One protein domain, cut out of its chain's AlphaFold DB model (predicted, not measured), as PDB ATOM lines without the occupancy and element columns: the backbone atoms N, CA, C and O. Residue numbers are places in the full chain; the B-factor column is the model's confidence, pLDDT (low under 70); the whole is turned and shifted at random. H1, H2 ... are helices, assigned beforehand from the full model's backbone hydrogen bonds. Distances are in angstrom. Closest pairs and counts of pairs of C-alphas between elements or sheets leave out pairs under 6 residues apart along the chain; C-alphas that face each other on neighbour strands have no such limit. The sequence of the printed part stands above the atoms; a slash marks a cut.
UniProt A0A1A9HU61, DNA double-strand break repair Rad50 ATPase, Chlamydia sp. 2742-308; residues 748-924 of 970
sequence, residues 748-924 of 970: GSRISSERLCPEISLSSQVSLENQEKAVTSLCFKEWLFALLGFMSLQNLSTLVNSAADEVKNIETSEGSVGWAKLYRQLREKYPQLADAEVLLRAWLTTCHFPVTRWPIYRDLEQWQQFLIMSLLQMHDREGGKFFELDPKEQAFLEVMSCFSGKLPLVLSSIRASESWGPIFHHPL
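What this domain is: This is residues 748 to 924 of the 970 residues of the protein "DNA double-strand break repair Rad50 ATPase" of Chlamydia sp. 2742-308 (UniProt A0A1A9HU61). An elongated body of crossed helices has H2 near its middle, with H5 and H10 packed on the later residues of H2; toward one end H3 and H4 pack on H8, and residues 811 to 816 stick out there. At the other end H1 lies far from the middle and packs on H9. The printed part has 177 residues with ten named helices, H1 to H10 in chain order, and no named strand; the class is all helix. The whole is compact, with a radius of gyration of the C-alphas of 16.2 A and spans of 52 by 33 by 28 A.

How they stand to each other: H3, residues 793 to 811, touches H8, residues 860 to 872, with its residues 800 to 804 alone; the closest C-alphas are those of Val 800 and Leu 872, 5.8 A apart. H4, residues 819 to 829, touches H8 at a steep tilt of 67 degrees, the same way, closest at C-alphas 819 and 865, 5.3 A. H2, residues 771 to 788, only just touches H8, with 3 pairs of C-alphas within 8 A, closest at Phe 780 and Ser 870, 6.1 A. H5, residues 832 to 847, touches residues 782 to 787 of H2, opposite ways at a steep tilt of 48 degrees; the closest C-alphas, 786 and 836, are 5.1 A apart. H10, residues 903 to 909, touches residues 782 to 788 of H2 at a shallow tilt of 32 degrees, opposite ways, closest at C-alphas 785 and 905, 5.3 A. H1, residues 748 to 756, touches H9, residues 887 to 896, closest at C-alphas 756 and 892, 5.5 A. H6, residues 849 to 853, touches H5 only at the corner, and H7, residues 855 to 858, touches H8 only at the corner, with closest C-alphas 6.2 A and 5.3 A apart. Every O i to N i+4 pair is within hydrogen-bond range in H2, H3, H4, H5, H8 and H9, against 4 of 5 in H1, 2 of 3 in H10 and 0 of 1 in H6, which has 2 of 2 O i to N i+3 pairs; H7 is too short for an i+4 pair.

Where its parts are: H3 is 27.0 A long, from C-alpha 793 at (103.146, 163.891, 154.818). H2 measures 25.9 A, H5 21.8 A and H8 18.3 A. H10 ends with C-alpha 909 at (89.982, 175.909, 161.454).

The domain as a whole: The farthest C-alphas, of Gly 748 and Ser 813, are 53.8 A apart. The printed part has no cut. The links H1 to H2 and H8 to H9 are long, 14 residues each. Low confidence, under 70, covers 60 residues, among them 748 to 772 and 906 to 924.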
ATOM      1  N   GLY A 748      83.653 180.276 148.647       36.38
ATOM      2  CA  GLY A 748      84.874 179.613 148.187       36.38
ATOM      3  C   GLY A 748      85.262 178.474 149.092       36.38
ATOM      4  O   GLY A 748      85.638 177.411 148.600       36.38
ATOM      5  N   SER A 749      85.085 178.676 150.404       38.88
ATOM      6  CA  SER A 749      85.208 177.591 151.363       38.88
ATOM      7  C   SER A 749      84.254 176.475 150.972       38.88
ATOM      8  O   SER A 749      84.738 175.377 150.801       38.88
ATOM      9  N   ARG A 750      82.969 176.698 150.664       35.62
ATOM     10  CA  ARG A 750      82.045 175.617 150.247       35.62
ATOM     11  C   ARG A 750      82.401 174.900 148.935       35.62
ATOM     12  O   ARG A 750      82.403 173.675 148.933       35.62
ATOM     13  N   ILE A 751      82.758 175.621 147.868       35.59
ATOM     14  CA  ILE A 751      83.085 175.022 146.553       35.59
ATOM     15  C   ILE A 751      84.404 174.225 146.602       35.59
ATOM     16  O   ILE A 751      84.539 173.200 145.939       35.59
ATOM     17  N   SER A 752      85.368 174.666 147.417       39.53
ATOM     18  CA  SER A 752      86.619 173.936 147.668       39.53
ATOM     19  C   SER A 752      86.449 172.815 148.706       39.53
ATOM     20  O   SER A 752      87.016 171.739 148.547       39.53
ATOM     21  N   SER A 753      85.626 173.009 149.740       39.25
ATOM     22  CA  SER A 753      85.560 172.149 150.937       39.25
ATOM     23  C   SER A 753      84.744 170.867 150.815       39.25
ATOM     24  O   SER A 753      84.866 170.019 151.695       39.25
ATOM     25  N   GLU A 754      83.950 170.653 149.766       39.31
ATOM     26  CA  GLU A 754      83.412 169.301 149.522       39.31
ATOM     27  C   GLU A 754      84.494 168.319 149.049       39.31
ATOM     28  O   GLU A 754      84.373 167.119 149.293       39.31
ATOM     29  N   ARG A 755      85.588 168.817 148.450       40.34
ATOM     30  CA  ARG A 755      86.773 168.015 148.094       40.34
ATOM     31  C   ARG A 755      87.974 168.227 149.024       40.34
ATOM     32  O   ARG A 755      88.780 167.317 149.156       40.34
ATOM     33  N   LEU A 756      88.098 169.392 149.665       40.31
ATOM     34  CA  LEU A 756      89.292 169.818 150.412       40.31
ATOM     35  C   LEU A 756      89.074 169.980 151.918       40.31
ATOM     36  O   LEU A 756      89.881 170.637 152.548       40.31
ATOM     37  N   CYS A 757      87.995 169.489 152.522       49.09
ATOM     38  CA  CYS A 757      87.916 169.467 153.987       49.09
ATOM     39  C   CYS A 757      86.869 168.446 154.461       49.09
ATOM     40  O   CYS A 757      85.786 168.848 154.909       49.09
ATOM     41  N   PRO A 758      87.144 167.134 154.331       50.50
ATOM     42  CA  PRO A 758      86.423 166.150 155.133       50.50
ATOM     43  C   PRO A 758      86.608 166.494 156.619       50.50
ATOM     44  O   PRO A 758      87.660 167.012 157.011       50.50
ATOM     45  N   GLU A 759      85.577 166.282 157.441       52.81
ATOM     46  CA  GLU A 759      85.760 166.302 158.895       52.81
ATOM     47  C   GLU A 759      86.808 165.245 159.216       52.81
ATOM     48  O   GLU A 759      86.541 164.077 158.993       52.81
ATOM     49  N   ILE A 760      87.999 165.647 159.667       55.91
ATOM     50  CA  ILE A 760      89.021 164.669 160.017       55.91
ATOM     51  C   ILE A 760      88.574 163.961 161.296       55.91
ATOM     52  O   ILE A 760      88.548 164.563 162.374       55.91
ATOM     53  N   SER A 761      88.308 162.669 161.174       54.00
ATOM     54  CA  SER A 761      87.845 161.747 162.214       54.00
ATOM     55  C   SER A 761      88.796 161.641 163.420       54.00
ATOM     56  O   SER A 761      88.419 161.145 164.482       54.00
ATOM     57  N   LEU A 762      90.013 162.191 163.307       53.53
ATOM     58  CA  LEU A 762      90.998 162.350 164.386       53.53
ATOM     59  C   LEU A 762      90.499 163.188 165.576       53.53
ATOM     60  O   LEU A 762      91.062 163.078 166.668       53.53
ATOM     61  N   SER A 763      89.456 164.009 165.403       50.81
ATOM     62  CA  SER A 763      88.740 164.632 166.518       50.81
ATOM     63  C   SER A 763      87.551 163.764 166.919       50.81
ATOM     64  O   SER A 763      86.438 163.962 166.433       50.81
ATOM     65  N   SER A 764      87.764 162.807 167.824       48.75
ATOM     66  CA  SER A 764      86.644 162.152 168.503       48.75
ATOM     67  C   SER A 764      85.738 163.234 169.095       48.75
ATOM     68  O   SER A 764      86.247 164.139 169.759       48.75
ATOM     69  N   GLN A 765      84.424 163.161 168.872       45.97
ATOM     70  CA  GLN A 765      83.445 163.996 169.572       45.97
ATOM     71  C   GLN A 765      83.495 163.654 171.069       45.97
ATOM     72  O   GLN A 765      82.739 162.822 171.563       45.97
ATOM     73  N   VAL A 766      84.454 164.228 171.796       46.50
ATOM     74  CA  VAL A 766      84.558 164.049 173.242       46.50
ATOM     75  C   VAL A 766      83.470 164.912 173.863       46.50
ATOM     76  O   VAL A 766      83.430 166.122 173.635       46.50
ATOM     77  N   SER A 767      82.574 164.300 174.641       49.50
ATOM     78  CA  SER A 767      81.615 165.051 175.448       49.50
ATOM     79  C   SER A 767      82.367 166.062 176.325       49.50
ATOM     80  O   SER A 767      83.432 165.768 176.873       49.50
ATOM     81  N   LEU A 768      81.803 167.263 176.484       52.97
ATOM     82  CA  LEU A 768      82.341 168.356 177.316       52.97
ATOM     83  C   LEU A 768      82.648 167.955 178.778       52.97
ATOM     84  O   LEU A 768      83.273 168.724 179.505       52.97
ATOM     85  N   GLU A 769      82.228 166.761 179.200       52.44
ATOM     86  CA  GLU A 769      82.448 166.177 180.522       52.44
ATOM     87  C   GLU A 769      83.920 165.813 180.794       52.44
ATOM     88  O   GLU A 769      84.328 165.819 181.950       52.44
ATOM     89  N   ASN A 770      84.750 165.580 179.764       66.19
ATOM     90  CA  ASN A 770      86.189 165.298 179.916       66.19
ATOM     91  C   ASN A 770      87.061 166.382 179.257       66.19
ATOM     92  O   ASN A 770      87.660 166.170 178.198       66.19
ATOM     93  N   GLN A 771      87.160 167.544 179.910       66.06
ATOM     94  CA  GLN A 771      87.894 168.718 179.412       66.06
ATOM     95  C   GLN A 771      89.366 168.428 179.067       66.06
ATOM     96  O   GLN A 771      89.872 168.946 178.076       66.06
ATOM     97  N   GLU A 772      90.038 167.564 179.831       69.88
ATOM     98  CA  GLU A 772      91.441 167.204 179.587       69.88
ATOM     99  C   GLU A 772      91.622 166.435 178.269       69.88
ATOM    100  O   GLU A 772      92.507 166.754 177.478       69.88
ATOM    101  N   LYS A 773      90.735 165.474 177.977       70.56
ATOM    102  CA  LYS A 773      90.756 164.703 176.721       70.56
ATOM    103  C   LYS A 773      90.408 165.567 175.506       70.56
ATOM    104  O   LYS A 773      90.958 165.366 174.426       70.56
ATOM    105  N   ALA A 774      89.522 166.546 175.680       70.00
ATOM    106  CA  ALA A 774      89.197 167.507 174.630       70.00
ATOM    107  C   ALA A 774      90.398 168.413 174.299       70.00
ATOM    108  O   ALA A 774      90.687 168.656 173.128       70.00
ATOM    109  N   VAL A 775      91.136 168.869 175.318       73.69
ATOM    110  CA  VAL A 775      92.334 169.706 175.143       73.69
ATOM    111  C   VAL A 775      93.483 168.923 174.514       73.69
ATOM    112  O   VAL A 775      94.133 169.439 173.608       73.69
ATOM    113  N   THR A 776      93.719 167.674 174.923       76.06
ATOM    114  CA  THR A 776      94.772 166.844 174.315       76.06
ATOM    115  C   THR A 776      94.460 166.487 172.862       76.06
ATOM    116  O   THR A 776      95.360 166.556 172.028       76.06
ATOM    117  N   SER A 777      93.197 166.207 172.520       76.00
ATOM    118  CA  SER A 777      92.768 165.983 171.130       76.00
ATOM    119  C   SER A 777      92.908 167.243 170.262       76.00
ATOM    120  O   SER A 777      93.412 167.162 169.140       76.00
ATOM    121  N   LEU A 778      92.552 168.421 170.792       76.56
ATOM    122  CA  LEU A 778      92.769 169.703 170.114       76.56
ATOM    123  C   LEU A 778      94.264 169.944 169.861       76.56
ATOM    124  O   LEU A 778      94.666 170.198 168.730       76.56
ATOM    125  N   CYS A 779      95.101 169.811 170.893       81.06
ATOM    126  CA  CYS A 779      96.546 169.991 170.773       81.06
ATOM    127  C   CYS A 779      97.180 168.988 169.799       81.06
ATOM    128  O   CYS A 779      98.081 169.368 169.061       81.06
ATOM    129  N   PHE A 780      96.698 167.741 169.756       84.38
ATOM    130  CA  PHE A 780      97.140 166.731 168.791       84.38
ATOM    131  C   PHE A 780      96.823 167.148 167.347       84.38
ATOM    132  O   PHE A 780      97.699 167.106 166.480       84.38
ATOM    133  N   LYS A 781      95.589 167.605 167.092       80.81
ATOM    134  CA  LYS A 781      95.163 168.094 165.773       80.81
ATOM    135  C   LYS A 781      95.997 169.300 165.337       80.81
ATOM    136  O   LYS A 781      96.537 169.306 164.234       80.81
ATOM    137  N   GLU A 782      96.130 170.307 166.196       84.62
ATOM    138  CA  GLU A 782      96.922 171.502 165.886       84.62
ATOM    139  C   GLU A 782      98.410 171.156 165.713       84.62
ATOM    140  O   GLU A 782      99.080 171.718 164.850       84.62
ATOM    141  N   TRP A 783      98.935 170.176 166.456       89.94
ATOM    142  CA  TRP A 783     100.306 169.699 166.279       89.94
ATOM    143  C   TRP A 783     100.542 169.080 164.901       89.94
ATOM    144  O   TRP A 783     101.513 169.435 164.232       89.94
ATOM    145  N   LEU A 784      99.619 168.236 164.431       89.06
ATOM    146  CA  LEU A 784      99.658 167.680 163.079       89.06
ATOM    147  C   LEU A 784      99.714 168.790 162.020       89.06
ATOM    148  O   LEU A 784     100.575 168.771 161.142       89.06
ATOM    149  N   PHE A 785      98.842 169.797 162.112       85.69
ATOM    150  CA  PHE A 785      98.820 170.894 161.140       85.69
ATOM    151  C   PHE A 785     100.039 171.814 161.232       85.69
ATOM    152  O   PHE A 785     100.509 172.298 160.203       85.69
ATOM    153  N   ALA A 786     100.596 172.021 162.427       89.00
ATOM    154  CA  ALA A 786     101.849 172.747 162.590       89.00
ATOM    155  C   ALA A 786     103.008 172.007 161.903       89.00
ATOM    156  O   ALA A 786     103.759 172.624 161.149       89.00
ATOM    157  N   LEU A 787     103.106 170.683 162.080       90.88
ATOM    158  CA  LEU A 787     104.089 169.843 161.389       90.88
ATOM    159  C   LEU A 787     103.899 169.903 159.869       90.88
ATOM    160  O   LEU A 787     104.847 170.187 159.137       90.88
ATOM    161  N   LEU A 788     102.667 169.758 159.380       86.88
ATOM    162  CA  LEU A 788     102.354 169.885 157.953       86.88
ATOM    163  C   LEU A 788     102.635 171.284 157.388       86.88
ATOM    164  O   LEU A 788     102.754 171.417 156.176       86.88
ATOM    165  N   GLY A 789     102.828 172.315 158.215       84.50
ATOM    166  CA  GLY A 789     103.347 173.622 157.796       84.50
ATOM    167  C   GLY A 789     104.823 173.607 157.389       84.50
ATOM    168  O   GLY A 789     105.250 174.440 156.589       84.50
ATOM    169  N   PHE A 790     105.607 172.639 157.863       88.06
ATOM    170  CA  PHE A 790     107.058 172.591 157.638       88.06
ATOM    171  C   PHE A 790     107.540 171.324 156.922       88.06
ATOM    172  O   PHE A 790     108.539 171.384 156.210       88.06
ATOM    173  N   MET A 791     106.812 170.207 157.000       88.00
ATOM    174  CA  MET A 791     107.177 168.937 156.349       88.00
ATOM    175  C   MET A 791     106.047 168.366 155.484       88.00
ATOM    176  O   MET A 791     104.887 168.736 155.653       88.00
ATOM    177  N   SER A 792     106.389 167.551 154.484       85.62
ATOM    178  CA  SER A 792     105.400 166.791 153.706       85.62
ATOM    179  C   SER A 792     104.850 165.633 154.540       85.62
ATOM    180  O   SER A 792     105.483 165.219 155.512       85.62
ATOM    181  N   LEU A 793     103.709 165.065 154.140       83.12
ATOM    182  CA  LEU A 793     103.146 163.891 154.818       83.12
ATOM    183  C   LEU A 793     104.115 162.689 154.796       83.12
ATOM    184  O   LEU A 793     104.258 161.982 155.787       83.12
ATOM    185  N   GLN A 794     104.863 162.520 153.700       83.88
ATOM    186  CA  GLN A 794     105.909 161.495 153.575       83.88
ATOM    187  C   GLN A 794     107.089 161.744 154.523       83.88
ATOM    188  O   GLN A 794     107.582 160.826 155.166       83.88
ATOM    189  N   ASN A 795     107.538 162.993 154.657       86.06
ATOM    190  CA  ASN A 795     108.613 163.312 155.596       86.06
ATOM    191  C   ASN A 795     108.147 163.121 157.046       86.06
ATOM    192  O   ASN A 795     108.917 162.647 157.879       86.06
ATOM    193  N   LEU A 796     106.879 163.423 157.337       88.06
ATOM    194  CA  LEU A 796     106.282 163.153 158.638       88.06
ATOM    195  C   LEU A 796     106.275 161.649 158.944       88.06
ATOM    196  O   LEU A 796     106.723 161.261 160.017       88.06
ATOM    197  N   SER A 797     105.881 160.787 158.004       85.06
ATOM    198  CA  SER A 797     105.922 159.338 158.239       85.06
ATOM    199  C   SER A 797     107.352 158.815 158.445       85.06
ATOM    200  O   SER A 797     107.575 157.959 159.303       85.06
ATOM    201  N   THR A 798     108.356 159.368 157.749       85.88
ATOM    202  CA  THR A 798     109.771 159.030 158.015       85.88
ATOM    203  C   THR A 798     110.236 159.468 159.403       85.88
ATOM    204  O   THR A 798     110.924 158.705 160.079       85.88
ATOM    205  N   LEU A 799     109.817 160.653 159.858       88.12
ATOM    206  CA  LEU A 799     110.110 161.160 161.196       88.12
ATOM    207  C   LEU A 799     109.478 160.266 162.268       88.12
ATOM    208  O   LEU A 799     110.138 159.925 163.245       88.12
ATOM    209  N   VAL A 800     108.223 159.858 162.076       88.38
ATOM    210  CA  VAL A 800     107.498 158.988 163.012       88.38
ATOM    211  C   VAL A 800     108.157 157.612 163.107       88.38
ATOM    212  O   VAL A 800     108.360 157.110 164.210       88.38
ATOM    213  N   ASN A 801     108.571 157.029 161.977       85.81
ATOM    214  CA  ASN A 801     109.323 155.772 161.976       85.81
ATOM    215  C   ASN A 801     110.682 155.923 162.682       85.81
ATOM    216  O   ASN A 801     111.013 155.106 163.536       85.81
ATOM    217  N   SER A 802     111.424 157.003 162.408       84.25
ATOM    218  CA  SER A 802     112.694 157.281 163.092       84.25
ATOM    219  C   SER A 802     112.508 157.486 164.597       84.25
ATOM    220  O   SER A 802     113.350 157.043 165.372       84.25
ATOM    221  N   ALA A 803     111.431 158.145 165.026       84.62
ATOM    222  CA  ALA A 803     111.110 158.323 166.437       84.62
ATOM    223  C   ALA A 803     110.762 156.984 167.106       84.62
ATOM    224  O   ALA A 803     111.233 156.713 168.207       84.62
ATOM    225  N   ALA A 804     109.990 156.128 166.433       83.94
ATOM    226  CA  ALA A 804     109.634 154.804 166.935       83.94
ATOM    227  C   ALA A 804     110.853 153.872 167.065       83.94
ATOM    228  O   ALA A 804     110.938 153.107 168.026       83.94
ATOM    229  N   ASP A 805     111.804 153.945 166.133       82.62
ATOM    230  CA  ASP A 805     113.035 153.149 166.184       82.62
ATOM    231  C   ASP A 805     113.971 153.613 167.316       82.62
ATOM    232  O   ASP A 805     114.526 152.785 168.036       82.62
ATOM    233  N   GLU A 806     114.089 154.926 167.547       79.44
ATOM    234  CA  GLU A 806     114.858 155.478 168.673       79.44
ATOM    235  C   GLU A 806     114.243 155.105 170.033       79.44
ATOM    236  O   GLU A 806     114.967 154.752 170.962       79.44
ATOM    237  N   VAL A 807     112.908 155.097 170.153       79.44
ATOM    238  CA  VAL A 807     112.219 154.639 171.375       79.44
ATOM    239  C   VAL A 807     112.525 153.169 171.664       79.44
ATOM    240  O   VAL A 807     112.884 152.839 172.793       79.44
ATOM    241  N   LYS A 808     112.475 152.297 170.648       76.94
ATOM    242  CA  LYS A 808     112.810 150.870 170.803       76.94
ATOM    243  C   LYS A 808     114.251 150.649 171.263       76.94
ATOM    244  O   LYS A 808     114.493 149.793 172.108       76.94
ATOM    245  N   ASN A 809     115.197 151.433 170.744       70.12
ATOM    246  CA  ASN A 809     116.606 151.351 171.135       70.12
ATOM    247  C   ASN A 809     116.827 151.783 172.601       70.12
ATOM    248  O   ASN A 809     117.638 151.186 173.318       70.12
ATOM    249  N   ILE A 810     116.083 152.787 173.074       67.62
ATOM    250  CA  ILE A 810     116.168 153.291 174.454       67.62
ATOM    251  C   ILE A 810     115.510 152.315 175.444       67.62
ATOM    252  O   ILE A 810     116.098 152.017 176.481       67.62
ATOM    253  N   GLU A 811     114.347 151.746 175.108       61.53
ATOM    254  CA  GLU A 811     113.664 150.743 175.946       61.53
ATOM    255  C   GLU A 811     114.508 149.478 176.169       61.53
ATOM    256  O   GLU A 811     114.412 148.841 177.218       61.53
ATOM    257  N   THR A 812     115.375 149.127 175.215       58.62
ATOM    258  CA  THR A 812     116.285 147.978 175.339       58.62
ATOM    259  C   THR A 812     117.541 148.238 176.179       58.62
ATOM    260  O   THR A 812     118.225 147.274 176.521       58.62
ATOM    261  N   SER A 813     117.871 149.495 176.510       57.84
ATOM    262  CA  SER A 813     119.172 149.858 177.099       57.84
ATOM    263  C   SER A 813     119.111 150.459 178.509       57.84
ATOM    264  O   SER A 813     119.962 150.106 179.323       57.84
ATOM    265  N   GLU A 814     118.121 151.288 178.861       53.66
ATOM    266  CA  GLU A 814     118.006 151.869 180.212       53.66
ATOM    267  C   GLU A 814     116.536 152.045 180.629       53.66
ATOM    268  O   GLU A 814     115.707 152.569 179.887       53.66
ATOM    269  N   GLY A 815     116.196 151.619 181.851       54.47
ATOM    270  CA  GLY A 815     114.853 151.739 182.422       54.47
ATOM    271  C   GLY A 815     114.477 153.182 182.769       54.47
ATOM    272  O   GLY A 815     114.528 153.570 183.929       54.47
ATOM    273  N   SER A 816     114.143 153.984 181.760       57.09
ATOM    274  CA  SER A 816     113.186 155.107 181.731       57.09
ATOM    275  C   SER A 816     113.504 155.981 180.513       57.09
ATOM    276  O   SER A 816     114.606 156.508 180.367       57.09
ATOM    277  N   VAL A 817     112.537 156.137 179.604       62.81
ATOM    278  CA  VAL A 817     112.722 156.946 178.392       62.81
ATOM    279  C   VAL A 817     112.749 158.422 178.787       62.81
ATOM    280  O   VAL A 817     111.725 159.006 179.142       62.81
ATOM    281  N   GLY A 818     113.923 159.050 178.717       72.81
ATOM    282  CA  GLY A 818     114.058 160.497 178.864       72.81
ATOM    283  C   GLY A 818     113.459 161.226 177.659       72.81
ATOM    284  O   GLY A 818     114.194 161.611 176.750       72.81
ATOM    285  N   TRP A 819     112.139 161.433 177.638       79.25
ATOM    286  CA  TRP A 819     111.403 162.030 176.511       79.25
ATOM    287  C   TRP A 819     111.995 163.368 176.040       79.25
ATOM    288  O   TRP A 819     112.164 163.586 174.843       79.25
ATOM    289  N   ALA A 820     112.432 164.232 176.959       73.25
ATOM    290  CA  ALA A 820     113.077 165.506 176.619       73.25
ATOM    291  C   ALA A 820     114.449 165.346 175.922       73.25
ATOM    292  O   ALA A 820     114.876 166.224 175.166       73.25
ATOM    293  N   LYS A 821     115.165 164.241 176.171       78.50
ATOM    294  CA  LYS A 821     116.437 163.905 175.506       78.50
ATOM    295  C   LYS A 821     116.179 163.363 174.099       78.50
ATOM    296  O   LYS A 821     116.823 163.816 173.157       78.50
ATOM    297  N   LEU A 822     115.181 162.489 173.957       81.94
ATOM    298  CA  LEU A 822     114.717 161.983 172.663       81.94
ATOM    299  C   LEU A 822     114.226 163.125 171.757       81.94
ATOM    300  O   LEU A 822     114.571 163.177 170.579       81.94
ATOM    301  N   TYR A 823     113.492 164.094 172.316       84.25
ATOM    302  CA  TYR A 823     113.025 165.267 171.572       84.25
ATOM    303  C   TYR A 823     114.191 166.082 171.014       84.25
ATOM    304  O   TYR A 823     114.181 166.473 169.850       84.25
ATOM    305  N   ARG A 824     115.223 166.315 171.835       81.94
ATOM    306  CA  ARG A 824     116.435 167.038 171.428       81.94
ATOM    307  C   ARG A 824     117.191 166.313 170.316       81.94
ATOM    308  O   ARG A 824     117.565 166.954 169.343       81.94
ATOM    309  N   GLN A 825     117.335 164.994 170.410       83.06
ATOM    310  CA  GLN A 825     117.983 164.184 169.372       83.06
ATOM    311  C   GLN A 825     117.204 164.203 168.047       83.06
ATOM    312  O   GLN A 825     117.791 164.376 166.979       83.06
ATOM    313  N   LEU A 826     115.873 164.083 168.102       83.50
ATOM    314  CA  LEU A 826     115.025 164.194 166.913       83.50
ATOM    315  C   LEU A 826     115.050 165.609 166.329       83.50
ATOM    316  O   LEU A 826     115.071 165.757 165.113       83.50
ATOM    317  N   ARG A 827     115.111 166.644 167.171       85.19
ATOM    318  CA  ARG A 827     115.249 168.044 166.751       85.19
ATOM    319  C   ARG A 827     116.576 168.318 166.040       85.19
ATOM    320  O   ARG A 827     116.588 169.086 165.086       85.19
ATOM    321  N   GLU A 828     117.676 167.714 166.484       84.31
ATOM    322  CA  GLU A 828     118.978 167.837 165.814       84.31
ATOM    323  C   GLU A 828     118.967 167.185 164.424       84.31
ATOM    324  O   GLU A 828     119.531 167.735 163.480       84.31
ATOM    325  N   LYS A 829     118.274 166.047 164.277       81.94
ATOM    326  CA  LYS A 829     118.109 165.356 162.986       81.94
ATOM    327  C   LYS A 829     117.091 166.043 162.063       81.94
ATOM    328  O   LYS A 829     117.283 166.065 160.849       81.94
ATOM    329  N   TYR A 830     116.028 166.610 162.630       85.94
ATOM    330  CA  TYR A 830     114.912 167.240 161.923       85.94
ATOM    331  C   TYR A 830     114.642 168.643 162.492       85.94
ATOM    332  O   TYR A 830     113.749 168.819 163.329       85.94
ATOM    333  N   PRO A 831     115.377 169.678 162.041       85.06
ATOM    334  CA  PRO A 831     115.260 171.030 162.592       85.06
ATOM    335  C   PRO A 831     113.859 171.638 162.425       85.06
ATOM    336  O   PRO A 831     113.439 172.441 163.257       85.06
ATOM    337  N   GLN A 832     113.092 171.189 161.422       86.44
ATOM    338  CA  GLN A 832     111.710 171.620 161.160       86.44
ATOM    339  C   GLN A 832     110.761 171.379 162.347       86.44
ATOM    340  O   GLN A 832     109.710 172.010 162.446       86.44
ATOM    341  N   LEU A 833     111.121 170.459 163.245       88.19
ATOM    342  CA  LEU A 833     110.344 170.095 164.426       88.19
ATOM    343  C   LEU A 833     110.336 171.232 165.465       88.19
ATOM    344  O   LEU A 833     109.308 171.502 166.084       88.19
ATOM    345  N   ALA A 834     111.448 171.967 165.581       86.44
ATOM    346  CA  ALA A 834     111.545 173.145 166.443       86.44
ATOM    347  C   ALA A 834     110.673 174.299 165.938       86.44
ATOM    348  O   ALA A 834     109.964 174.934 166.716       86.44
ATOM    349  N   ASP A 835     110.701 174.545 164.627       88.25
ATOM    350  CA  ASP A 835     109.913 175.606 164.003       88.25
ATOM    351  C   ASP A 835     108.410 175.320 164.124       88.25
ATOM    352  O   ASP A 835     107.624 176.219 164.439       88.25
ATOM    353  N   ALA A 836     108.011 174.052 163.964       90.00
ATOM    354  CA  ALA A 836     106.643 173.599 164.190       90.00
ATOM    355  C   ALA A 836     106.200 173.786 165.650       90.00
ATOM    356  O   ALA A 836     105.079 174.235 165.890       90.00
ATOM    357  N   GLU A 837     107.057 173.484 166.634       90.94
ATOM    358  CA  GLU A 837     106.739 173.663 168.060       90.94
ATOM    359  C   GLU A 837     106.522 175.140 168.404       90.94
ATOM    360  O   GLU A 837     105.543 175.493 169.067       90.94
ATOM    361  N   VAL A 838     107.419 176.012 167.932       89.00
ATOM    362  CA  VAL A 838     107.305 177.463 168.128       89.00
ATOM    363  C   VAL A 838     106.016 177.980 167.492       89.00
ATOM    364  O   VAL A 838     105.292 178.769 168.106       89.00
ATOM    365  N   LEU A 839     105.693 177.493 166.290       86.25
ATOM    366  CA  LEU A 839     104.465 177.843 165.591       86.25
ATOM    367  C   LEU A 839     103.217 177.414 166.366       86.25
ATOM    368  O   LEU A 839     102.305 178.222 166.542       86.25
ATOM    369  N   LEU A 840     103.196 176.170 166.850       88.62
ATOM    370  CA  LEU A 840     102.094 175.610 167.621       88.62
ATOM    371  C   LEU A 840     101.880 176.385 168.923       88.62
ATOM    372  O   LEU A 840     100.754 176.763 169.232       88.62
ATOM    373  N   ARG A 841     102.949 176.683 169.671       86.88
ATOM    374  CA  ARG A 841     102.860 177.476 170.907       86.88
ATOM    375  C   ARG A 841     102.319 178.877 170.645       86.88
ATOM    376  O   ARG A 841     101.406 179.333 171.336       86.88
ATOM    377  N   ALA A 842     102.827 179.554 169.615       81.44
ATOM    378  CA  ALA A 842     102.322 180.865 169.223       81.44
ATOM    379  C   ALA A 842     100.835 180.806 168.828       81.44
ATOM    380  O   ALA A 842     100.052 181.667 169.233       81.44
ATOM    381  N   TRP A 843     100.435 179.772 168.085       80.88
ATOM    382  CA  TRP A 843      99.055 179.546 167.663       80.88
ATOM    383  C   TRP A 843      98.125 179.276 168.848       80.88
ATOM    384  O   TRP A 843      97.156 180.004 169.032       80.88
ATOM    385  N   LEU A 844      98.452 178.325 169.724       81.44
ATOM    386  CA  LEU A 844      97.652 178.008 170.912       81.44
ATOM    387  C   LEU A 844      97.539 179.202 171.867       81.44
ATOM    388  O   LEU A 844      96.466 179.454 172.406       81.44
ATOM    389  N   THR A 845      98.605 179.991 172.030       79.00
ATOM    390  CA  THR A 845      98.572 181.200 172.873       79.00
ATOM    391  C   THR A 845      97.640 182.271 172.315       79.00
ATOM    392  O   THR A 845      96.931 182.929 173.075       79.00
ATOM    393  N   THR A 846      97.629 182.435 170.993       67.81
ATOM    394  CA  THR A 846      96.869 183.493 170.314       67.81
ATOM    395  C   THR A 846      95.408 183.098 170.100       67.81
ATOM    396  O   THR A 846      94.506 183.907 170.298       67.81
ATOM    397  N   CYS A 847      95.175 181.852 169.694       63.84
ATOM    398  CA  CYS A 847      93.894 181.370 169.190       63.84
ATOM    399  C   CYS A 847      93.133 180.536 170.227       63.84
ATOM    400  O   CYS A 847      91.910 180.567 170.255       63.84
ATOM    401  N   HIS A 848      93.835 179.843 171.125       69.31
ATOM    402  CA  HIS A 848      93.242 178.938 172.111       69.31
ATOM    403  C   HIS A 848      93.765 179.227 173.523       69.31
ATOM    404  O   HIS A 848      94.177 178.324 174.247       69.31
ATOM    405  N   PHE A 849      93.709 180.495 173.946       63.75
ATOM    406  CA  PHE A 849      94.226 180.961 175.239       63.75
ATOM    407  C   PHE A 849      93.859 180.086 176.463       63.75
ATOM    408  O   PHE A 849      94.724 179.904 177.318       63.75
ATOM    409  N   PRO A 850      92.655 179.483 176.582       67.88
ATOM    410  CA  PRO A 850      92.341 178.571 177.688       67.88
ATOM    411  C   PRO A 850      93.271 177.351 177.790       67.88
ATOM    412  O   PRO A 850      93.502 176.866 178.895       67.88
ATOM    413  N   VAL A 851      93.850 176.889 176.677       70.38
ATOM    414  CA  VAL A 851      94.809 175.770 176.627       70.38
ATOM    415  C   VAL A 851      96.112 176.120 177.351       70.38
ATOM    416  O   VAL A 851      96.678 175.270 178.033       70.38
ATOM    417  N   THR A 852      96.551 177.385 177.321       72.69
ATOM    418  CA  THR A 852      97.805 177.809 177.984       72.69
ATOM    419  C   THR A 852      97.735 177.779 179.514       72.69
ATOM    420  O   THR A 852      98.747 177.899 180.208       72.69
ATOM    421  N   ARG A 853      96.530 177.600 180.070       73.94
ATOM    422  CA  ARG A 853      96.310 177.452 181.512       73.94
ATOM    423  C   ARG A 853      96.524 176.020 182.011       73.94
ATOM    424  O   ARG A 853      96.602 175.844 183.224       73.94
ATOM    425  N   TRP A 854      96.646 175.034 181.119       75.81
ATOM    426  CA  TRP A 854      96.820 173.625 181.482       75.81
ATOM    427  C   TRP A 854      98.271 173.291 181.871       75.81
ATOM    428  O   TRP A 854      99.197 173.865 181.292       75.81
ATOM    429  N   PRO A 855      98.498 172.346 182.811       76.06
ATOM    430  CA  PRO A 855      99.839 171.982 183.288       76.06
ATOM    431  C   PRO A 855     100.792 171.542 182.169       76.06
ATOM    432  O   PRO A 855     101.927 172.010 182.120       76.06
ATOM    433  N   ILE A 856     100.279 170.760 181.208       77.62
ATOM    434  CA  ILE A 856     101.023 170.227 180.051       77.62
ATOM    435  C   ILE A 856     101.672 171.349 179.218       77.62
ATOM    436  O   ILE A 856     102.706 171.132 178.600       77.62
ATOM    437  N   TYR A 857     101.089 172.554 179.195       79.44
ATOM    438  CA  TYR A 857     101.614 173.688 178.427       79.44
ATOM    439  C   TYR A 857     102.680 174.500 179.187       79.44
ATOM    440  O   TYR A 857     103.498 175.178 178.565       79.44
ATOM    441  N   ARG A 858     102.666 174.472 180.529       78.44
ATOM    442  CA  ARG A 858     103.546 175.295 181.380       78.44
ATOM    443  C   ARG A 858     104.895 174.641 181.655       78.44
ATOM    444  O   ARG A 858     105.883 175.355 181.799       78.44
ATOM    445  N   ASP A 859     104.924 173.316 181.732       82.56
ATOM    446  CA  ASP A 859     106.148 172.546 181.927       82.56
ATOM    447  C   ASP A 859     106.730 172.120 180.568       82.56
ATOM    448  O   ASP A 859     106.067 171.463 179.763       82.56
ATOM    449  N   LEU A 860     107.978 172.516 180.302       82.44
ATOM    450  CA  LEU A 860     108.671 172.226 179.047       82.44
ATOM    451  C   LEU A 860     108.864 170.720 178.835       82.44
ATOM    452  O   LEU A 860     108.755 170.261 177.698       82.44
ATOM    453  N   GLU A 861     109.134 169.960 179.897       82.12
ATOM    454  CA  GLU A 861     109.387 168.522 179.789       82.12
ATOM    455  C   GLU A 861     108.092 167.759 179.505       82.12
ATOM    456  O   GLU A 861     108.054 166.932 178.592       82.12
ATOM    457  N   GLN A 862     107.005 168.107 180.199       82.62
ATOM    458  CA  GLN A 862     105.676 167.540 179.946       82.62
ATOM    459  C   GLN A 862     105.145 167.920 178.559       82.62
ATOM    460  O   GLN A 862     104.528 167.093 177.887       82.62
ATOM    461  N   TRP A 863     105.420 169.144 178.096       86.81
ATOM    462  CA  TRP A 863     105.071 169.582 176.746       86.81
ATOM    463  C   TRP A 863     105.801 168.763 175.680       86.81
ATOM    464  O   TRP A 863     105.175 168.226 174.770       86.81
ATOM    465  N   GLN A 864     107.122 168.619 175.803       86.94
ATOM    466  CA  GLN A 864     107.926 167.840 174.857       86.94
ATOM    467  C   GLN A 864     107.550 166.356 174.879       86.94
ATOM    468  O   GLN A 864     107.459 165.728 173.823       86.94
ATOM    469  N   GLN A 865     107.261 165.810 176.060       85.50
ATOM    470  CA  GLN A 865     106.727 164.462 176.204       85.50
ATOM    471  C   GLN A 865     105.390 164.314 175.469       85.50
ATOM    472  O   GLN A 865     105.226 163.375 174.693       85.50
ATOM    473  N   PHE A 866     104.455 165.252 175.645       87.06
ATOM    474  CA  PHE A 866     103.180 165.247 174.928       87.06
ATOM    475  C   PHE A 866     103.370 165.298 173.404       87.06
ATOM    476  O   PHE A 866     102.716 164.537 172.687       87.06
ATOM    477  N   LEU A 867     104.274 166.144 172.898       89.12
ATOM    478  CA  LEU A 867     104.541 166.261 171.461       89.12
ATOM    479  C   LEU A 867     105.122 164.976 170.866       89.12
ATOM    480  O   LEU A 867     104.717 164.591 169.770       89.12
ATOM    481  N   ILE A 868     106.026 164.295 171.579       87.69
ATOM    482  CA  ILE A 868     106.575 163.006 171.133       87.69
ATOM    483  C   ILE A 868     105.513 161.919 171.179       87.69
ATOM    484  O   ILE A 868     105.348 161.196 170.204       87.69
ATOM    485  N   MET A 869     104.774 161.809 172.282       85.50
ATOM    486  CA  MET A 869     103.716 160.805 172.409       85.50
ATOM    487  C   MET A 869     102.644 160.996 171.332       85.50
ATOM    488  O   MET A 869     102.171 160.023 170.754       85.50
ATOM    489  N   SER A 870     102.321 162.248 171.007       87.06
ATOM    490  CA  SER A 870     101.439 162.598 169.893       87.06
ATOM    491  C   SER A 870     102.054 162.224 168.543       87.06
ATOM    492  O   SER A 870     101.385 161.633 167.706       87.06
ATOM    493  N   LEU A 871     103.337 162.518 168.324       88.62
ATOM    494  CA  LEU A 871     104.047 162.172 167.091       88.62
ATOM    495  C   LEU A 871     104.084 160.652 166.863       88.62
ATOM    496  O   LEU A 871     103.808 160.194 165.762       88.62
ATOM    497  N   LEU A 872     104.350 159.859 167.902       86.56
ATOM    498  CA  LEU A 872     104.385 158.394 167.821       86.56
ATOM    499  C   LEU A 872     103.026 157.781 167.467       86.56
ATOM    500  O   LEU A 872     102.985 156.672 166.950       86.56
ATOM    501  N   GLN A 873     101.921 158.494 167.698       85.31
ATOM    502  CA  GLN A 873     100.588 158.058 167.284       85.31
ATOM    503  C   GLN A 873     100.307 158.329 165.793       85.31
ATOM    504  O   GLN A 873      99.358 157.768 165.250       85.31
ATOM    505  N   MET A 874     101.107 159.148 165.099       87.81
ATOM    506  CA  MET A 874     100.902 159.569 163.701       87.81
ATOM    507  C   MET A 874     101.482 158.573 162.673       87.81
ATOM    508  O   MET A 874     102.251 158.959 161.795       87.81
ATOM    509  N   HIS A 875     101.160 157.277 162.781       84.56
ATOM    510  CA  HIS A 875     101.640 156.245 161.847       84.56
ATOM    511  C   HIS A 875     100.519 155.503 161.109       84.56
ATOM    512  O   HIS A 875      99.402 155.381 161.609       84.56
ATOM    513  N   ASP A 876     100.869 154.918 159.959       81.50
ATOM    514  CA  ASP A 876      99.944 154.202 159.061       81.50
ATOM    515  C   ASP A 876      99.742 152.715 159.429       81.50
ATOM    516  O   ASP A 876      99.061 151.981 158.722       81.50
ATOM    517  N   ARG A 877     100.371 152.224 160.507       81.81
ATOM    518  CA  ARG A 877     100.193 150.842 161.007       81.81
ATOM    519  C   ARG A 877      98.964 150.717 161.916       81.81
ATOM    520  O   ARG A 877      98.528 151.713 162.489       81.81
ATOM    521  N   GLU A 878      98.468 149.492 162.100       76.25
ATOM    522  CA  GLU A 878      97.348 149.164 162.998       76.25
ATOM    523  C   GLU A 878      97.555 149.769 164.404       76.25
ATOM    524  O   GLU A 878      98.633 149.646 164.989       76.25
ATOM    525  N   GLY A 879      96.543 150.483 164.914       70.31
ATOM    526  CA  GLY A 879      96.604 151.244 166.174       70.31
ATOM    527  C   GLY A 879      97.119 152.687 166.053       70.31
ATOM    528  O   GLY A 879      97.071 153.434 167.030       70.31
ATOM    529  N   GLY A 880      97.587 153.097 164.873       80.00
ATOM    530  CA  GLY A 880      98.002 154.467 164.585       80.00
ATOM    531  C   GLY A 880      96.860 155.342 164.095       80.00
ATOM    532  O   GLY A 880      95.929 154.888 163.437       80.00
ATOM    533  N   LYS A 881      96.962 156.639 164.366       80.69
ATOM    534  CA  LYS A 881      95.947 157.627 164.004       80.69
ATOM    535  C   LYS A 881      95.827 157.834 162.496       80.69
ATOM    536  O   LYS A 881      94.738 158.127 162.028       80.69
ATOM    537  N   PHE A 882      96.897 157.645 161.721       82.38
ATOM    538  CA  PHE A 882      96.806 157.762 160.260       82.38
ATOM    539  C   PHE A 882      96.194 156.529 159.594       82.38
ATOM    540  O   PHE A 882      95.595 156.656 158.533       82.38
ATOM    541  N   PHE A 883      96.264 155.363 160.241       80.12
ATOM    542  CA  PHE A 883      95.567 154.159 159.786       80.12
ATOM    543  C   PHE A 883      94.036 154.290 159.877       80.12
ATOM    544  O   PHE A 883      93.316 153.653 159.116       80.12
ATOM    545  N   GLU A 884      93.540 155.130 160.791       77.06
ATOM    546  CA  GLU A 884      92.110 155.416 160.983       77.06
ATOM    547  C   GLU A 884      91.558 156.469 160.000       77.06
ATOM    548  O   GLU A 884      90.365 156.760 160.050       77.06
ATOM    549  N   LEU A 885      92.397 157.062 159.137       75.06
ATOM    550  CA  LEU A 885      91.984 158.136 158.230       75.06
ATOM    551  C   LEU A 885      91.236 157.608 157.004       75.06
ATOM    552  O   LEU A 885      91.689 156.689 156.319       75.06
ATOM    553  N   ASP A 886      90.147 158.285 156.649       76.81
ATOM    554  CA  ASP A 886      89.458 158.023 155.388       76.81
ATOM    555  C   ASP A 886      90.328 158.452 154.186       76.81
ATOM    556  O   ASP A 886      91.047 159.455 154.258       76.81
ATOM    557  N   PRO A 887      90.194 157.817 153.002       72.00
ATOM    558  CA  PRO A 887      90.944 158.205 151.798       72.00
ATOM    559  C   PRO A 887      90.782 159.685 151.413       72.00
ATOM    560  O   PRO A 887      91.682 160.303 150.845       72.00
ATOM    561  N   LYS A 888      89.626 160.279 151.739       63.75
ATOM    562  CA  LYS A 888      89.366 161.711 151.539       63.75
ATOM    563  C   LYS A 888      90.176 162.578 152.503       63.75
ATOM    564  O   LYS A 888      90.641 163.646 152.112       63.75
ATOM    565  N   GLU A 889      90.326 162.147 153.753       71.38
ATOM    566  CA  GLU A 889      91.100 162.851 154.782       71.38
ATOM    567  C   GLU A 889      92.593 162.767 154.486       71.38
ATOM    568  O   GLU A 889      93.298 163.765 154.608       71.38
ATOM    569  N   GLN A 890      93.059 161.615 154.004       74.38
ATOM    570  CA  GLN A 890      94.435 161.442 153.555       74.38
ATOM    571  C   GLN A 890      94.764 162.377 152.382       74.38
ATOM    572  O   GLN A 890      95.729 163.136 152.459       74.38
ATOM    573  N   ALA A 891      93.907 162.421 151.355       69.19
ATOM    574  CA  ALA A 891      94.054 163.357 150.238       69.19
ATOM    575  C   ALA A 891      94.038 164.827 150.702       69.19
ATOM    576  O   ALA A 891      94.779 165.664 150.185       69.19
ATOM    577  N   PHE A 892      93.233 165.154 151.716       71.19
ATOM    578  CA  PHE A 892      93.241 166.481 152.322       71.19
ATOM    579  C   PHE A 892      94.572 166.794 153.015       71.19
ATOM    580  O   PHE A 892      95.165 167.834 152.733       71.19
ATOM    581  N   LEU A 893      95.084 165.909 153.876       75.25
ATOM    582  CA  LEU A 893      96.367 166.117 154.555       75.25
ATOM    583  C   LEU A 893      97.534 166.239 153.563       75.25
ATOM    584  O   LEU A 893      98.435 167.052 153.779       75.25
ATOM    585  N   GLU A 894      97.497 165.507 152.449       76.75
ATOM    586  CA  GLU A 894      98.465 165.641 151.357       76.75
ATOM    587  C   GLU A 894      98.446 167.044 150.738       76.75
ATOM    588  O   GLU A 894      99.504 167.675 150.613       76.75
ATOM    589  N   VAL A 895      97.261 167.586 150.436       72.12
ATOM    590  CA  VAL A 895      97.116 168.960 149.928       72.12
ATOM    591  C   VAL A 895      97.577 169.984 150.968       72.12
ATOM    592  O   VAL A 895      98.323 170.910 150.647       72.12
ATOM    593  N   MET A 896      97.209 169.798 152.236       73.75
ATOM    594  CA  MET A 896      97.623 170.676 153.334       73.75
ATOM    595  C   MET A 896      99.140 170.693 153.528       73.75
ATOM    596  O   MET A 896      99.719 171.747 153.797       73.75
ATOM    597  N   SER A 897      99.796 169.553 153.302       80.06
ATOM    598  CA  SER A 897     101.250 169.418 153.381       80.06
ATOM    599  C   SER A 897     102.005 170.223 152.315       80.06
ATOM    600  O   SER A 897     103.212 170.437 152.455       80.06
ATOM    601  N   CYS A 898     101.326 170.710 151.272       76.94
ATOM    602  CA  CYS A 898     101.930 171.550 150.238       76.94
ATOM    603  C   CYS A 898     102.118 173.010 150.674       76.94
ATOM    604  O   CYS A 898     102.945 173.729 150.101       76.94
ATOM    605  N   PHE A 899     101.369 173.457 151.681       76.06
ATOM    606  CA  PHE A 899     101.420 174.827 152.172       76.06
ATOM    607  C   PHE A 899     102.464 174.996 153.278       76.06
ATOM    608  O   PHE A 899     102.752 174.071 154.035       76.06
ATOM    609  N   SER A 900     103.054 176.188 153.363       79.06
ATOM    610  CA  SER A 900     104.105 176.511 154.327       79.06
ATOM    611  C   SER A 900     103.593 177.328 155.523       79.06
ATOM    612  O   SER A 900     102.683 178.159 155.417       79.06
ATOM    613  N   GLY A 901     104.216 177.120 156.684       79.06
ATOM    614  CA  GLY A 901     104.028 177.930 157.887       79.06
ATOM    615  C   GLY A 901     102.638 177.793 158.515       79.06
ATOM    616  O   GLY A 901     102.176 176.694 158.788       79.06
ATOM    617  N   LYS A 902     101.972 178.925 158.781       74.81
ATOM    618  CA  LYS A 902     100.692 178.995 159.524       74.81
ATOM    619  C   LYS A 902      99.474 178.549 158.720       74.81
ATOM    620  O   LYS A 902      98.406 178.359 159.291       74.81
ATOM    621  N   LEU A 903      99.595 178.458 157.396       69.44
ATOM    622  CA  LEU A 903      98.437 178.293 156.525       69.44
ATOM    623  C   LEU A 903      97.683 176.974 156.782       69.44
ATOM    624  O   LEU A 903      96.454 177.027 156.820       69.44
ATOM    625  N   PRO A 904      98.356 175.839 157.070       75.25
ATOM    626  CA  PRO A 904      97.654 174.617 157.435       75.25
ATOM    627  C   PRO A 904      96.780 174.706 158.689       75.25
ATOM    628  O   PRO A 904      95.659 174.206 158.674       75.25
ATOM    629  N   LEU A 905      97.251 175.408 159.724       72.50
ATOM    630  CA  LEU A 905      96.509 175.669 160.969       72.50
ATOM    631  C   LEU A 905      95.287 176.569 160.735       72.50
ATOM    632  O   LEU A 905      94.216 176.373 161.298       72.50
ATOM    633  N   VAL A 906      95.431 177.574 159.868       66.81
ATOM    634  CA  VAL A 906      94.329 178.487 159.535       66.81
ATOM    635  C   VAL A 906      93.244 177.747 158.757       66.81
ATOM    636  O   VAL A 906      92.068 177.844 159.096       66.81
ATOM    637  N   LEU A 907      93.622 176.996 157.725       65.06
ATOM    638  CA  LEU A 907      92.672 176.303 156.853       65.06
ATOM    639  C   LEU A 907      91.948 175.152 157.571       65.06
ATOM    640  O   LEU A 907      90.759 174.956 157.331       65.06
ATOM    641  N   SER A 908      92.610 174.453 158.502       64.75
ATOM    642  CA  SER A 908      91.985 173.404 159.327       64.75
ATOM    643  C   SER A 908      90.915 173.927 160.297       64.75
ATOM    644  O   SER A 908      90.096 173.151 160.803       64.75
ATOM    645  N   SER A 909      90.916 175.238 160.552       59.47
ATOM    646  CA  SER A 909      89.982 175.909 161.454       59.47
ATOM    647  C   SER A 909      88.680 176.342 160.743       59.47
ATOM    648  O   SER A 909      87.620 176.391 161.347       59.47
ATOM    649  N   ILE A 910      88.672 176.548 159.420       53.75
ATOM    650  CA  ILE A 910      87.550 177.182 158.680       53.75
ATOM    651  C   ILE A 910      86.202 176.420 158.751       53.75
ATOM    652  O   ILE A 910      85.159 176.988 158.420       53.75
ATOM    653  N   ARG A 911      86.179 175.158 159.200       49.69
ATOM    654  CA  ARG A 911      84.977 174.306 159.247       49.69
ATOM    655  C   ARG A 911      84.654 173.673 160.606       49.69
ATOM    656  O   ARG A 911      83.759 172.836 160.649       49.69
ATOM    657  N   ALA A 912      85.336 174.035 161.698       47.53
ATOM    658  CA  ALA A 912      85.013 173.465 163.010       47.53
ATOM    659  C   ALA A 912      83.559 173.815 163.384       47.53
ATOM    660  O   ALA A 912      83.209 174.984 163.536       47.53
ATOM    661  N   SER A 913      82.702 172.795 163.430       44.03
ATOM    662  CA  SER A 913      81.259 172.924 163.622       44.03
ATOM    663  C   SER A 913      80.906 173.592 164.956       44.03
ATOM    664  O   SER A 913      81.719 173.647 165.878       44.03
ATOM    665  N   GLU A 914      79.649 174.034 165.074       43.38
ATOM    666  CA  GLU A 914      78.975 174.601 166.264       43.38
ATOM    667  C   GLU A 914      79.096 173.753 167.561       43.38
ATOM    668  O   GLU A 914      78.545 174.112 168.599       43.38
ATOM    669  N   SER A 915      79.808 172.623 167.510       41.50
ATOM    670  CA  SER A 915      79.995 171.620 168.559       41.50
ATOM    671  C   SER A 915      81.039 171.989 169.620       41.50
ATOM    672  O   SER A 915      80.948 171.514 170.754       41.50
ATOM    673  N   TRP A 916      82.003 172.861 169.311       44.66
ATOM    674  CA  TRP A 916      82.937 173.383 170.312       44.66
ATOM    675  C   TRP A 916      82.262 174.566 171.004       44.66
ATOM    676  O   TRP A 916      82.258 175.684 170.495       44.66
ATOM    677  N   GLY A 917      81.611 174.292 172.138       43.28
ATOM    678  CA  GLY A 917      80.873 175.285 172.922       43.28
ATOM    679  C   GLY A 917      81.703 176.522 173.332       43.28
ATOM    680  O   GLY A 917      82.901 176.600 173.062       43.28
ATOM    681  N   PRO A 918      81.104 177.484 174.064       41.56
ATOM    682  CA  PRO A 918      81.618 178.849 174.294       41.56
ATOM    683  C   PRO A 918      82.966 178.967 175.039       41.56
ATOM    684  O   PRO A 918      83.393 180.072 175.365       41.56
ATOM    685  N   ILE A 919      83.630 177.849 175.335       40.53
ATOM    686  CA  ILE A 919      84.879 177.757 176.092       40.53
ATOM    687  C   ILE A 919      86.106 177.961 175.188       40.53
ATOM    688  O   ILE A 919      87.103 178.510 175.651       40.53
ATOM    689  N   PHE A 920      86.048 177.588 173.905       47.78
ATOM    690  CA  PHE A 920      87.165 177.764 172.970       47.78
ATOM    691  C   PHE A 920      86.787 178.782 171.894       47.78
ATOM    692  O   PHE A 920      85.984 178.506 171.008       47.78
ATOM    693  N   HIS A 921      87.357 179.986 171.979       44.53
ATOM    694  CA  HIS A 921      87.189 180.997 170.939       44.53
ATOM    695  C   HIS A 921      87.830 180.500 169.643       44.53
ATOM    696  O   HIS A 921      89.020 180.199 169.606       44.53
ATOM    697  N   HIS A 922      87.034 180.392 168.585       49.94
ATOM    698  CA  HIS A 922      87.545 180.039 167.274       49.94
ATOM    699  C   HIS A 922      88.289 181.249 166.672       49.94
ATOM    700  O   HIS A 922      87.731 182.351 166.678       49.94
ATOM    701  N   PRO A 923      89.528 181.100 166.164       43.56
ATOM    702  CA  PRO A 923      90.326 182.238 165.696       43.56
ATOM    703  C   PRO A 923      89.743 182.920 164.457       43.56
ATOM    704  O   PRO A 923      89.924 184.119 164.259       43.56
ATOM    705  N   LEU A 924      89.011 182.161 163.645       43.19
ATOM    706  CA  LEU A 924      88.160 182.692 162.593       43.19
ATOM    707  C   LEU A 924      86.718 182.633 163.097       43.19
ATOM    708  O   LEU A 924      86.083 181.582 163.034       43.19
TER     709      LEU A 924